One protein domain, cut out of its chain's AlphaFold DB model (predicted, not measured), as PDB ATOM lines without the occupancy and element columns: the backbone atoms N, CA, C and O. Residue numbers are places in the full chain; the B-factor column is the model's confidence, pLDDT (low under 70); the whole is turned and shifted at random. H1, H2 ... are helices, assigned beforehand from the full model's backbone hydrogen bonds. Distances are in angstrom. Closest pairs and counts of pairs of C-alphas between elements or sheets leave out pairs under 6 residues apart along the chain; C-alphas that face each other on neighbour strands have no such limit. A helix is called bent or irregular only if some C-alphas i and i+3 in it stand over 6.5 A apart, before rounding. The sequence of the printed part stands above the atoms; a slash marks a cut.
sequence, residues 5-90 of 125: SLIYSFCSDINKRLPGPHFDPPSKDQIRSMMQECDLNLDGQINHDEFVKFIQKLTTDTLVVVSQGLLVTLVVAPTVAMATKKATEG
ATOM      1  N   SER A   5      19.552  -3.078  28.784       84.69
ATOM      2  CA  SER A   5      18.595  -2.164  29.407       84.69
ATOM      3  C   SER A   5      19.028  -0.704  29.281       84.69
ATOM      4  O   SER A   5      18.193   0.152  28.991       84.69
ATOM      5  N   LEU A   6      20.322  -0.419  29.449       85.75
ATOM      6  CA  LEU A   6      20.876   0.926  29.292       85.75
ATOM      7  C   LEU A   6      20.813   1.395  27.834       85.75
ATOM      8  O   LEU A   6      20.430   2.535  27.584       85.75
ATOM      9  N   ILE A   7      21.112   0.512  26.877       83.94
ATOM     10  CA  ILE A   7      21.017   0.819  25.441       83.94
ATOM     11  C   ILE A   7      19.564   1.098  25.043       83.94
ATOM     12  O   ILE A   7      19.290   2.079  24.353       83.94
ATOM     13  N   TYR A   8      18.612   0.300  25.535       85.12
ATOM     14  CA  TYR A   8      17.189   0.534  25.285       85.12
ATOM     15  C   TYR A   8      16.711   1.885  25.837       85.12
ATOM     16  O   TYR A   8      16.035   2.633  25.128       85.12
ATOM     17  N   SER A   9      17.087   2.224  27.078       85.12
ATOM     18  CA  SER A   9      16.740   3.520  27.678       85.12
ATOM     19  C   SER A   9      17.317   4.678  26.870       85.12
ATOM     20  O   SER A   9      16.605   5.628  26.570       85.12
ATOM     21  N   PHE A  10      18.581   4.570  26.458       86.62
ATOM     22  CA  PHE A  10      19.249   5.573  25.637       86.62
ATOM     23  C   PHE A  10      18.528   5.808  24.302       86.62
ATOM     24  O   PHE A  10      18.228   6.952  23.961       86.62
ATOM     25  N   CYS A  11      18.185   4.741  23.571       81.69
ATOM     26  CA  CYS A  11      17.435   4.851  22.317       81.69
ATOM     27  C   CYS A  11      16.046   5.475  22.531       81.69
ATOM     28  O   CYS A  11      15.627   6.326  21.747       81.69
ATOM     29  N   SER A  12      15.347   5.096  23.607       84.25
ATOM     30  CA  SER A  12      14.044   5.675  23.957       84.25
ATOM     31  C   SER A  12      14.141   7.165  24.297       84.25
ATOM     32  O   SER A  12      13.312   7.957  23.852       84.25
ATOM     33  N   ASP A  13      15.163   7.566  25.053       85.50
ATOM     34  CA  ASP A  13      15.339   8.948  25.498       85.50
ATOM     35  C   ASP A  13      15.802   9.878  24.376       85.50
ATOM     36  O   ASP A  13      15.363  11.029  24.329       85.50
ATOM     37  N   ILE A  14      16.631   9.392  23.444       81.19
ATOM     38  CA  ILE A  14      16.949  10.129  22.214       81.19
ATOM     39  C   ILE A  14      15.680  10.363  21.407       81.19
ATOM     40  O   ILE A  14      15.415  11.493  21.006       81.19
ATOM     41  N   ASN A  15      14.868   9.324  21.214       74.62
ATOM     42  CA  ASN A  15      13.672   9.413  20.388       74.62
ATOM     43  C   ASN A  15      12.663  10.468  20.885       74.62
ATOM     44  O   ASN A  15      12.034  11.155  20.086       74.62
ATOM     45  N   LYS A  16      12.556  10.662  22.206       76.94
ATOM     46  CA  LYS A  16      11.705  11.706  22.813       76.94
ATOM     47  C   LYS A  16      12.213  13.132  22.582       76.94
ATOM     48  O   LYS A  16      11.449  14.078  22.733       76.94
ATOM     49  N   ARG A  17      13.507  13.305  22.300       78.06
ATOM     50  CA  ARG A  17      14.165  14.617  22.177       78.06
ATOM     51  C   ARG A  17      14.361  15.058  20.728       78.06
ATOM     52  O   ARG A  17      14.760  16.198  20.504       78.06
ATOM     53  N   LEU A  18      14.113  14.177  19.759       68.50
ATOM     54  CA  LEU A  18      14.227  14.500  18.341       68.50
ATOM     55  C   LEU A  18      12.961  15.229  17.856       68.50
ATOM     56  O   LEU A  18      11.861  14.706  18.034       68.50
ATOM     57  N   PRO A  19      13.090  16.422  17.244       58.59
ATOM     58  CA  PRO A  19      11.960  17.108  16.627       58.59
ATOM     59  C   PRO A  19      11.527  16.379  15.346       58.59
ATOM     60  O   PRO A  19      12.364  16.033  14.512       58.59
ATOM     61  N   GLY A  20      10.222  16.176  15.169       59.25
ATOM     62  CA  GLY A  20       9.643  15.483  14.013       59.25
ATOM     63  C   GLY A  20       8.659  14.384  14.426       59.25
ATOM     64  O   GLY A  20       8.365  14.245  15.613       59.25
ATOM     65  N   PRO A  21       8.122  13.603  13.471       60.09
ATOM     66  CA  PRO A  21       7.310  12.434  13.792       60.09
ATOM     67  C   PRO A  21       8.116  11.501  14.703       60.09
ATOM     68  O   PRO A  21       9.219  11.098  14.336       60.09
ATOM     69  N   HIS A  22       7.591  11.178  15.887       57.25
ATOM     70  CA  HIS A  22       8.228  10.215  16.780       57.25
ATOM     71  C   HIS A  22       8.245   8.849  16.086       57.25
ATOM     72  O   HIS A  22       7.205   8.207  15.948       57.25
ATOM     73  N   PHE A  23       9.412   8.428  15.599       61.22
ATOM     74  CA  PHE A  23       9.594   7.069  15.105       61.22
ATOM     75  C   PHE A  23       9.539   6.119  16.294       61.22
ATOM     76  O   PHE A  23      10.007   6.463  17.376       61.22
ATOM     77  N   ASP A  24       8.961   4.932  16.138       65.75
ATOM     78  CA  ASP A  24       8.998   3.974  17.237       65.75
ATOM     79  C   ASP A  24      10.463   3.627  17.552       65.75
ATOM     80  O   ASP A  24      11.238   3.333  16.634       65.75
ATOM     81  N   PRO A  25      10.885   3.693  18.831       70.31
ATOM     82  CA  PRO A  25      12.227   3.280  19.196       70.31
ATOM     83  C   PRO A  25      12.417   1.802  18.817       70.31
ATOM     84  O   PRO A  25      11.451   1.031  18.858       70.31
ATOM     85  N   PRO A  26      13.649   1.378  18.486       76.75
ATOM     86  CA  PRO A  26      13.923  -0.011  18.142       76.75
ATOM     87  C   PRO A  26      13.397  -0.957  19.227       76.75
ATOM     88  O   PRO A  26      13.508  -0.692  20.432       76.75
ATOM     89  N   SER A  27      12.799  -2.069  18.799       84.81
ATOM     90  CA  SER A  27      12.213  -3.042  19.718       84.81
ATOM     91  C   SER A  27      13.295  -3.681  20.595       84.81
ATOM     92  O   SER A  27      14.478  -3.723  20.248       84.81
ATOM     93  N   LYS A  28      12.902  -4.228  21.752       84.38
ATOM     94  CA  LYS A  28      13.849  -4.913  22.652       84.38
ATOM     95  C   LYS A  28      14.561  -6.083  21.965       84.38
ATOM     96  O   LYS A  28      15.726  -6.335  22.259       84.38
ATOM     97  N   ASP A  29      13.879  -6.762  21.047       86.12
ATOM     98  CA  ASP A  29      14.452  -7.871  20.284       86.12
ATOM     99  C   ASP A  29      15.449  -7.375  19.232       86.12
ATOM    100  O   ASP A  29      16.517  -7.968  19.087       86.12
ATOM    101  N   GLN A  30      15.167  -6.245  18.571       83.81
ATOM    102  CA  GLN A  30      16.118  -5.596  17.662       83.81
ATOM    103  C   GLN A  30      17.380  -5.145  18.403       83.81
ATOM    104  O   GLN A  30      18.483  -5.458  17.968       83.81
ATOM    105  N   ILE A  31      17.229  -4.497  19.566       86.50
ATOM    106  CA  ILE A  31      18.358  -4.103  20.425       86.50
ATOM    107  C   ILE A  31      19.199  -5.332  20.792       86.50
ATOM    108  O   ILE A  31      20.422  -5.291  20.699       86.50
ATOM    109  N   ARG A  32      18.554  -6.438  21.194       86.44
ATOM    110  CA  ARG A  32      19.249  -7.671  21.584       86.44
ATOM    111  C   ARG A  32      20.002  -8.301  20.413       86.44
ATOM    112  O   ARG A  32      21.149  -8.694  20.597       86.44
ATOM    113  N   SER A  33      19.386  -8.366  19.235       87.56
ATOM    114  CA  SER A  33      20.033  -8.873  18.020       87.56
ATOM    115  C   SER A  33      21.250  -8.025  17.654       87.56
ATOM    116  O   SER A  33      22.336  -8.553  17.449       87.56
ATOM    117  N   MET A  34      21.098  -6.699  17.652       85.56
ATOM    118  CA  MET A  34      22.188  -5.777  17.329       85.56
ATOM    119  C   MET A  34      23.315  -5.820  18.362       85.56
ATOM    120  O   MET A  34      24.482  -5.693  18.000       85.56
ATOM    121  N   MET A  35      22.990  -6.018  19.643       84.25
ATOM    122  CA  MET A  35      23.998  -6.241  20.678       84.25
ATOM    123  C   MET A  35      24.792  -7.516  20.431       84.25
ATOM    124  O   MET A  35      26.007  -7.458  20.496       84.25
ATOM    125  N   GLN A  36      24.142  -8.635  20.105       86.75
ATOM    126  CA  GLN A  36      24.844  -9.893  19.816       86.75
ATOM    127  C   GLN A  36      25.797  -9.776  18.621       86.75
ATOM    128  O   GLN A  36      26.830 -10.430  18.584       86.75
ATOM    129  N   GLU A  37      25.457  -8.944  17.640       86.25
ATOM    130  CA  GLU A  37      26.304  -8.716  16.468       86.25
ATOM    131  C   GLU A  37      27.465  -7.747  16.739       86.25
ATOM    132  O   GLU A  37      28.476  -7.797  16.037       86.25
ATOM    133  N   CYS A  38      27.312  -6.840  17.709       86.56
ATOM    134  CA  CYS A  38      28.317  -5.825  18.037       86.56
ATOM    135  C   CYS A  38      29.199  -6.200  19.234       86.56
ATOM    136  O   CYS A  38      30.292  -5.652  19.339       86.56
ATOM    137  N   ASP A  39      28.748  -7.100  20.108       87.81
ATOM    138  CA  ASP A  39      29.501  -7.652  21.237       87.81
ATOM    139  C   ASP A  39      30.543  -8.655  20.720       87.81
ATOM    140  O   ASP A  39      30.311  -9.859  20.613       87.81
ATOM    141  N   LEU A  40      31.698  -8.131  20.309       88.19
ATOM    142  CA  LEU A  40      32.754  -8.919  19.673       88.19
ATOM    143  C   LEU A  40      33.542  -9.757  20.675       88.19
ATOM    144  O   LEU A  40      34.139 -10.768  20.301       88.19
ATOM    145  N   ASN A  41      33.597  -9.298  21.921       87.12
ATOM    146  CA  ASN A  41      34.325  -9.962  22.989       87.12
ATOM    147  C   ASN A  41      33.444 -10.974  23.760       87.12
ATOM    148  O   ASN A  41      33.985 -11.777  24.523       87.12
ATOM    149  N   LEU A  42      32.131 -10.987  23.486       86.88
ATOM    150  CA  LEU A  42      31.119 -11.897  24.026       86.88
ATOM    151  C   LEU A  42      30.951 -11.797  25.551       86.88
ATOM    152  O   LEU A  42      30.606 -12.786  26.207       86.88
ATOM    153  N   ASP A  43      31.195 -10.621  26.130       86.94
ATOM    154  CA  ASP A  43      31.052 -10.366  27.567       86.94
ATOM    155  C   ASP A  43      29.624  -9.957  27.978       86.94
ATOM    156  O   ASP A  43      29.342  -9.753  29.166       86.94
ATOM    157  N   GLY A  44      28.703  -9.875  27.012       84.56
ATOM    158  CA  GLY A  44      27.309  -9.494  27.220       84.56
ATOM    159  C   GLY A  44      27.113  -7.995  27.454       84.56
ATOM    160  O   GLY A  44      26.015  -7.564  27.830       84.56
ATOM    161  N   GLN A  45      28.158  -7.196  27.261       87.62
ATOM    162  CA  GLN A  45      28.162  -5.754  27.396       87.62
ATOM    163  C   GLN A  45      28.700  -5.108  26.115       87.62
ATOM    164  O   GLN A  45      29.144  -5.753  25.179       87.62
ATOM    165  N   ILE A  46      28.582  -3.786  26.053       88.12
ATOM    166  CA  ILE A  46      29.105  -2.978  24.960       88.12
ATOM    167  C   ILE A  46      30.139  -2.015  25.545       88.12
ATOM    168  O   ILE A  46      29.838  -1.189  26.425       88.12
ATOM    169  N   ASN A  47      31.377  -2.143  25.077       89.50
ATOM    170  CA  ASN A  47      32.457  -1.198  25.321       89.50
ATOM    171  C   ASN A  47      32.412  -0.028  24.314       89.50
ATOM    172  O   ASN A  47      31.489   0.091  23.513       89.50
ATOM    173  N   HIS A  48      33.382   0.887  24.385       89.06
ATOM    174  CA  HIS A  48      33.401   2.078  23.530       89.06
ATOM    175  C   HIS A  48      33.441   1.745  22.029       89.06
ATOM    176  O   HIS A  48      32.665   2.299  21.252       89.06
ATOM    177  N   ASP A  49      34.316   0.832  21.611       90.44
ATOM    178  CA  ASP A  49      34.522   0.541  20.189       90.44
ATOM    179  C   ASP A  49      33.342  -0.244  19.605       90.44
ATOM    180  O   ASP A  49      32.921  -0.021  18.468       90.44
ATOM    181  N   GLU A  50      32.751  -1.116  20.415       89.25
ATOM    182  CA  GLU A  50      31.513  -1.831  20.102       89.25
ATOM    183  C   GLU A  50      30.322  -0.867  20.039       89.25
ATOM    184  O   GLU A  50      29.468  -0.996  19.161       89.25
ATOM    185  N   PHE A  51      30.293   0.159  20.898       88.50
ATOM    186  CA  PHE A  51      29.262   1.197  20.878       88.50
ATOM    187  C   PHE A  51      29.313   2.020  19.590       88.50
ATOM    188  O   PHE A  51      28.275   2.288  18.985       88.50
ATOM    189  N   VAL A  52      30.512   2.381  19.124       88.50
ATOM    190  CA  VAL A  52      30.678   3.086  17.844       88.50
ATOM    191  C   VAL A  52      30.112   2.250  16.693       88.50
ATOM    192  O   VAL A  52      29.348   2.771  15.880       88.50
ATOM    193  N   LYS A  53      30.416   0.946  16.650       87.44
ATOM    194  CA  LYS A  53      29.868   0.028  15.635       87.44
ATOM    195  C   LYS A  53      28.352  -0.110  15.736       87.44
ATOM    196  O   LYS A  53      27.663  -0.067  14.718       87.44
ATOM    197  N   PHE A  54      27.834  -0.213  16.955       88.00
ATOM    198  CA  PHE A  54      26.403  -0.292  17.220       88.00
ATOM    199  C   PHE A  54      25.657   0.930  16.669       88.00
ATOM    200  O   PHE A  54      24.685   0.778  15.932       88.00
ATOM    201  N   ILE A  55      26.141   2.146  16.948       84.69
ATOM    202  CA  ILE A  55      25.525   3.388  16.455       84.69
ATOM    203  C   ILE A  55      25.647   3.522  14.934       84.69
ATOM    204  O   ILE A  55      24.693   3.954  14.281       84.69
ATOM    205  N   GLN A  56      26.780   3.123  14.349       86.38
ATOM    206  CA  GLN A  56      26.942   3.098  12.893       86.38
ATOM    207  C   GLN A  56      25.913   2.180  12.229       86.38
ATOM    208  O   GLN A  56      25.276   2.579  11.252       86.38
ATOM    209  N   LYS A  57      25.703   0.980  12.779       84.06
ATOM    210  CA  LYS A  57      24.714   0.030  12.266       84.06
ATOM    211  C   LYS A  57      23.289   0.555  12.426       84.06
ATOM    212  O   LYS A  57      22.552   0.612  11.449       84.06
ATOM    213  N   LEU A  58      22.953   1.061  13.614       82.00
ATOM    214  CA  LEU A  58      21.651   1.669  13.907       82.00
ATOM    215  C   LEU A  58      21.309   2.807  12.935       82.00
ATOM    216  O   LEU A  58      20.188   2.897  12.433       82.00
ATOM    217  N   THR A  59      22.293   3.654  12.631       79.06
ATOM    218  CA  THR A  59      22.132   4.769  11.690       79.06
ATOM    219  C   THR A  59      21.981   4.267  10.256       79.06
ATOM    220  O   THR A  59      21.116   4.751   9.530       79.06
ATOM    221  N   THR A  60      22.786   3.286   9.847       78.31
ATOM    222  CA  THR A  60      22.748   2.725   8.488       78.31
ATOM    223  C   THR A  60      21.395   2.086   8.197       78.31
ATOM    224  O   THR A  60      20.774   2.425   7.191       78.31
ATOM    225  N   ASP A  61      20.894   1.247   9.103       72.25
ATOM    226  CA  ASP A  61      19.599   0.580   8.941       72.25
ATOM    227  C   ASP A  61      18.456   1.606   8.867       72.25
ATOM    228  O   ASP A  61      17.582   1.517   8.002       72.25
ATOM    229  N   THR A  62      18.512   2.650   9.702       71.94
ATOM    230  CA  THR A  62      17.525   3.742   9.689       71.94
ATOM    231  C   THR A  62      17.565   4.533   8.376       71.94
ATOM    232  O   THR A  62      16.520   4.788   7.775       71.94
ATOM    233  N   LEU A  63      18.751   4.903   7.881       69.25
ATOM    234  CA  LEU A  63      18.892   5.637   6.618       69.25
ATOM    235  C   LEU A  63      18.450   4.806   5.407       69.25
ATOM    236  O   LEU A  63      17.858   5.354   4.473       69.25
ATOM    237  N   VAL A  64      18.686   3.492   5.413       72.19
ATOM    238  CA  VAL A  64      18.209   2.586   4.358       72.19
ATOM    239  C   VAL A  64      16.680   2.545   4.332       72.19
ATOM    240  O   VAL A  64      16.086   2.749   3.274       72.19
ATOM    241  N   VAL A  65      16.027   2.375   5.483       70.94
ATOM    242  CA  VAL A  65      14.556   2.352   5.561       70.94
ATOM    243  C   VAL A  65      13.947   3.698   5.146       70.94
ATOM    244  O   VAL A  65      13.014   3.736   4.340       70.94
ATOM    245  N   VAL A  66      14.499   4.817   5.632       73.00
ATOM    246  CA  VAL A  66      14.010   6.165   5.288       73.00
ATOM    247  C   VAL A  66      14.213   6.475   3.803       73.00
ATOM    248  O   VAL A  66      13.306   7.007   3.161       73.00
ATOM    249  N   SER A  67      15.366   6.124   3.225       69.19
ATOM    250  CA  SER A  67      15.644   6.370   1.803       69.19
ATOM    251  C   SER A  67      14.726   5.567   0.879       69.19
ATOM    252  O   SER A  67      14.216   6.120  -0.094       69.19
ATOM    253  N   GLN A  68      14.439   4.303   1.199       67.50
ATOM    254  CA  GLN A  68      13.476   3.493   0.448       67.50
ATOM    255  C   GLN A  68      12.066   4.085   0.502       67.50
ATOM    256  O   GLN A  68      11.424   4.236  -0.540       67.50
ATOM    257  N   GLY A  69      11.605   4.473   1.696       73.31
ATOM    258  CA  GLY A  69      10.325   5.158   1.866       73.31
ATOM    259  C   GLY A  69      10.251   6.437   1.030       73.31
ATOM    260  O   GLY A  69       9.295   6.630   0.283       73.31
ATOM    261  N   LEU A  70      11.304   7.261   1.069       73.50
ATOM    262  CA  LEU A  70      11.391   8.495   0.291       73.50
ATOM    263  C   LEU A  70      11.347   8.242  -1.221       73.50
ATOM    264  O   LEU A  70      10.624   8.944  -1.922       73.50
ATOM    265  N   LEU A  71      12.074   7.245  -1.732       78.62
ATOM    266  CA  LEU A  71      12.053   6.893  -3.157       78.62
ATOM    267  C   LEU A  71      10.653   6.466  -3.613       78.62
ATOM    268  O   LEU A  71      10.175   6.931  -4.647       78.62
ATOM    269  N   VAL A  72       9.971   5.633  -2.825       78.50
ATOM    270  CA  VAL A  72       8.591   5.219  -3.117       78.50
ATOM    271  C   VAL A  72       7.655   6.424  -3.086       78.50
ATOM    272  O   VAL A  72       6.887   6.627  -4.025       78.50
ATOM    273  N   THR A  73       7.740   7.266  -2.055       76.06
ATOM    274  CA  THR A  73       6.920   8.477  -1.946       76.06
ATOM    275  C   THR A  73       7.175   9.446  -3.100       76.06
ATOM    276  O   THR A  73       6.215   9.984  -3.644       76.06
ATOM    277  N   LEU A  74       8.423   9.642  -3.531       78.88
ATOM    278  CA  LEU A  74       8.768  10.518  -4.656       78.88
ATOM    279  C   LEU A  74       8.163  10.054  -5.983       78.88
ATOM    280  O   LEU A  74       7.865  10.892  -6.829       78.88
ATOM    281  N   VAL A  75       7.966   8.750  -6.172       84.31
ATOM    282  CA  VAL A  75       7.322   8.207  -7.375       84.31
ATOM    283  C   VAL A  75       5.801   8.243  -7.242       84.31
ATOM    284  O   VAL A  75       5.107   8.712  -8.140       84.31
ATOM    285  N   VAL A  76       5.271   7.777  -6.111       87.62
ATOM    286  CA  VAL A  76       3.827   7.603  -5.910       87.62
ATOM    287  C   VAL A  76       3.118   8.941  -5.699       87.62
ATOM    288  O   VAL A  76       2.045   9.154  -6.266       87.62
ATOM    289  N   ALA A  77       3.694   9.864  -4.923       79.75
ATOM    290  CA  ALA A  77       3.031  11.120  -4.573       79.75
ATOM    291  C   ALA A  77       2.703  11.994  -5.800       79.75
ATOM    292  O   ALA A  77       1.555  12.435  -5.893       79.75
ATOM    293  N   PRO A  78       3.603  12.204  -6.788       71.81
ATOM    294  CA  PRO A  78       3.258  12.912  -8.020       71.81
ATOM    295  C   PRO A  78       2.158  12.220  -8.827       71.81
ATOM    296  O   PRO A  78       1.283  12.899  -9.363       71.81
ATOM    297  N   THR A  79       2.163  10.886  -8.905       83.44
ATOM    298  CA  THR A  79       1.133  10.126  -9.628       83.44
ATOM    299  C   THR A  79      -0.235  10.291  -8.978       83.44
ATOM    300  O   THR A  79      -1.212  10.581  -9.671       83.44
ATOM    301  N   VAL A  80      -0.302  10.173  -7.649       84.31
ATOM    302  CA  VAL A  80      -1.532  10.400  -6.883       84.31
ATOM    303  C   VAL A  80      -1.993  11.849  -7.048       84.31
ATOM    304  O   VAL A  80      -3.144  12.082  -7.407       84.31
ATOM    305  N   ALA A  81      -1.090  12.825  -6.905       76.06
ATOM    306  CA  ALA A  81      -1.404  14.239  -7.099       76.06
ATOM    307  C   ALA A  81      -1.946  14.532  -8.511       76.06
ATOM    308  O   ALA A  81      -2.941  15.244  -8.655       76.06
ATOM    309  N   MET A  82      -1.346  13.957  -9.561       82.06
ATOM    310  CA  MET A  82      -1.834  14.102 -10.938       82.06
ATOM    311  C   MET A  82      -3.199  13.441 -11.147       82.06
ATOM    312  O   MET A  82      -4.045  14.016 -11.835       82.06
ATOM    313  N   ALA A  83      -3.439  12.263 -10.568       83.56
ATOM    314  CA  ALA A  83      -4.725  11.578 -10.666       83.56
ATOM    315  C   ALA A  83      -5.842  12.382  -9.981       83.56
ATOM    316  O   ALA A  83      -6.891  12.622 -10.583       83.56
ATOM    317  N   THR A  84      -5.596  12.878  -8.766       77.31
ATOM    318  CA  THR A  84      -6.546  13.722  -8.030       77.31
ATOM    319  C   THR A  84      -6.773  15.064  -8.730       77.31
ATOM    320  O   THR A  84      -7.913  15.526  -8.817       77.31
ATOM    321  N   LYS A  85      -5.728  15.672  -9.311       73.81
ATOM    322  CA  LYS A  85      -5.874  16.873 -10.146       73.81
ATOM    323  C   LYS A  85      -6.793  16.607 -11.342       73.81
ATOM    324  O   LYS A  85      -7.766  17.330 -11.520       73.81
ATOM    325  N   LYS A  86      -6.561  15.537 -12.110       77.50
ATOM    326  CA  LYS A  86      -7.426  15.178 -13.252       77.50
ATOM    327  C   LYS A  86      -8.880  14.934 -12.839       77.50
ATOM    328  O   LYS A  86      -9.792  15.372 -13.531       77.50
ATOM    329  N   ALA A  87      -9.101  14.264 -11.709       75.75
ATOM    330  CA  ALA A  87     -10.447  14.006 -11.204       75.75
ATOM    331  C   ALA A  87     -11.183  15.301 -10.809       75.75
ATOM    332  O   ALA A  87     -12.365  15.455 -11.105       75.75
ATOM    333  N   THR A  88     -10.485  16.254 -10.184       73.19
ATOM    334  CA  THR A  88     -11.071  17.538  -9.751       73.19
ATOM    335  C   THR A  88     -11.260  18.535 -10.896       73.19
ATOM    336  O   THR A  88     -12.190  19.339 -10.858       73.19
ATOM    337  N   GLU A  89     -10.458  18.444 -11.960       72.88
ATOM    338  CA  GLU A  89     -10.672  19.194 -13.206       72.88
ATOM    339  C   GLU A  89     -11.979  18.806 -13.917       72.88
ATOM    340  O   GLU A  89     -12.588  19.649 -14.576       72.88
ATOM    341  N   GLY A  90     -12.447  17.567 -13.739       71.50
ATOM    342  CA  GLY A  90     -13.720  17.084 -14.280       71.50
ATOM    343  C   GLY A  90     -14.966  17.577 -13.536       71.50
ATOM    344  O   GLY A  90     -16.077  17.372 -14.022       71.50
TER     345      GLY A  90
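What this domain is: This is residues 5 to 90 of the 125 residues of the protein "EF-hand domain-containing protein" of Gossypium raimondii (UniProt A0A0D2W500). A long helix, H3, has a small head at its first end and sticks out from it as a free arm, residues 63 to 89. The head holds H1, H2 and residues 48 to 62 of H3, with H2 and H3 making a steep corner where the end of H2, at Cys 38, meets H3 near its beginning, at Glu 50. The printed part has 86 residues with three named helices, in the order H1, H2, H3, and no named strand; the class is all helix. The whole is extended, with a radius of gyration of the C-alphas of 19.1 A and spans of 67 by 23 by 19 A; the arm makes the length.

Where its parts are: H1 is residues 5 to 17, 18.8 A from first to last C-alpha, beginning at C-alpha 5 (18.595, -2.164, 29.407). H2 is residues 28 to 38, 15.2 A long. H3 is residues 48 to 89, 59.9 A long, from C-alpha 48 (33.401, 2.078, 23.530) to C-alpha 89 (-10.672, 19.194, -13.206). H3 has a kink of 27 degrees near residue 75; it is neither bent nor irregular, but only just: C-alphas 75 and 78 are 6.3 A apart.

How they stand to each other: H1, with residues 7 to 8 alone, only just touches H2, with 3 pairs of C-alphas within 8 A; the closest C-alphas, of Tyr 8 and Ile 31, are 6.8 A apart. Their lines stand at a steep tilt of 66 degrees, opposite ways. H3 touches H2 with residues 50 to 54 alone; the closest C-alphas, of Cys 38 and Glu 50, are 5.5 A apart. These two stand at a steep tilt of 52 degrees, opposite ways. H1 and H3 are apart. Every O i to N i+4 pair is within hydrogen-bond range in H2, 8 of 9 in H1 and 36 of 38 in H3.

The domain as a whole: The C-alphas farthest apart, of Asp 43 and Gly 90, are 67.2 A apart. Without the free stretches, residues 17 to 22 and 63 to 90, the body spans 31 by 22 by 18 A. The printed part has no cut, and both links are short. The mean pLDDT of the printed part is 79.8; residues 18 to 24, 63 and 67 to 68 are under 70.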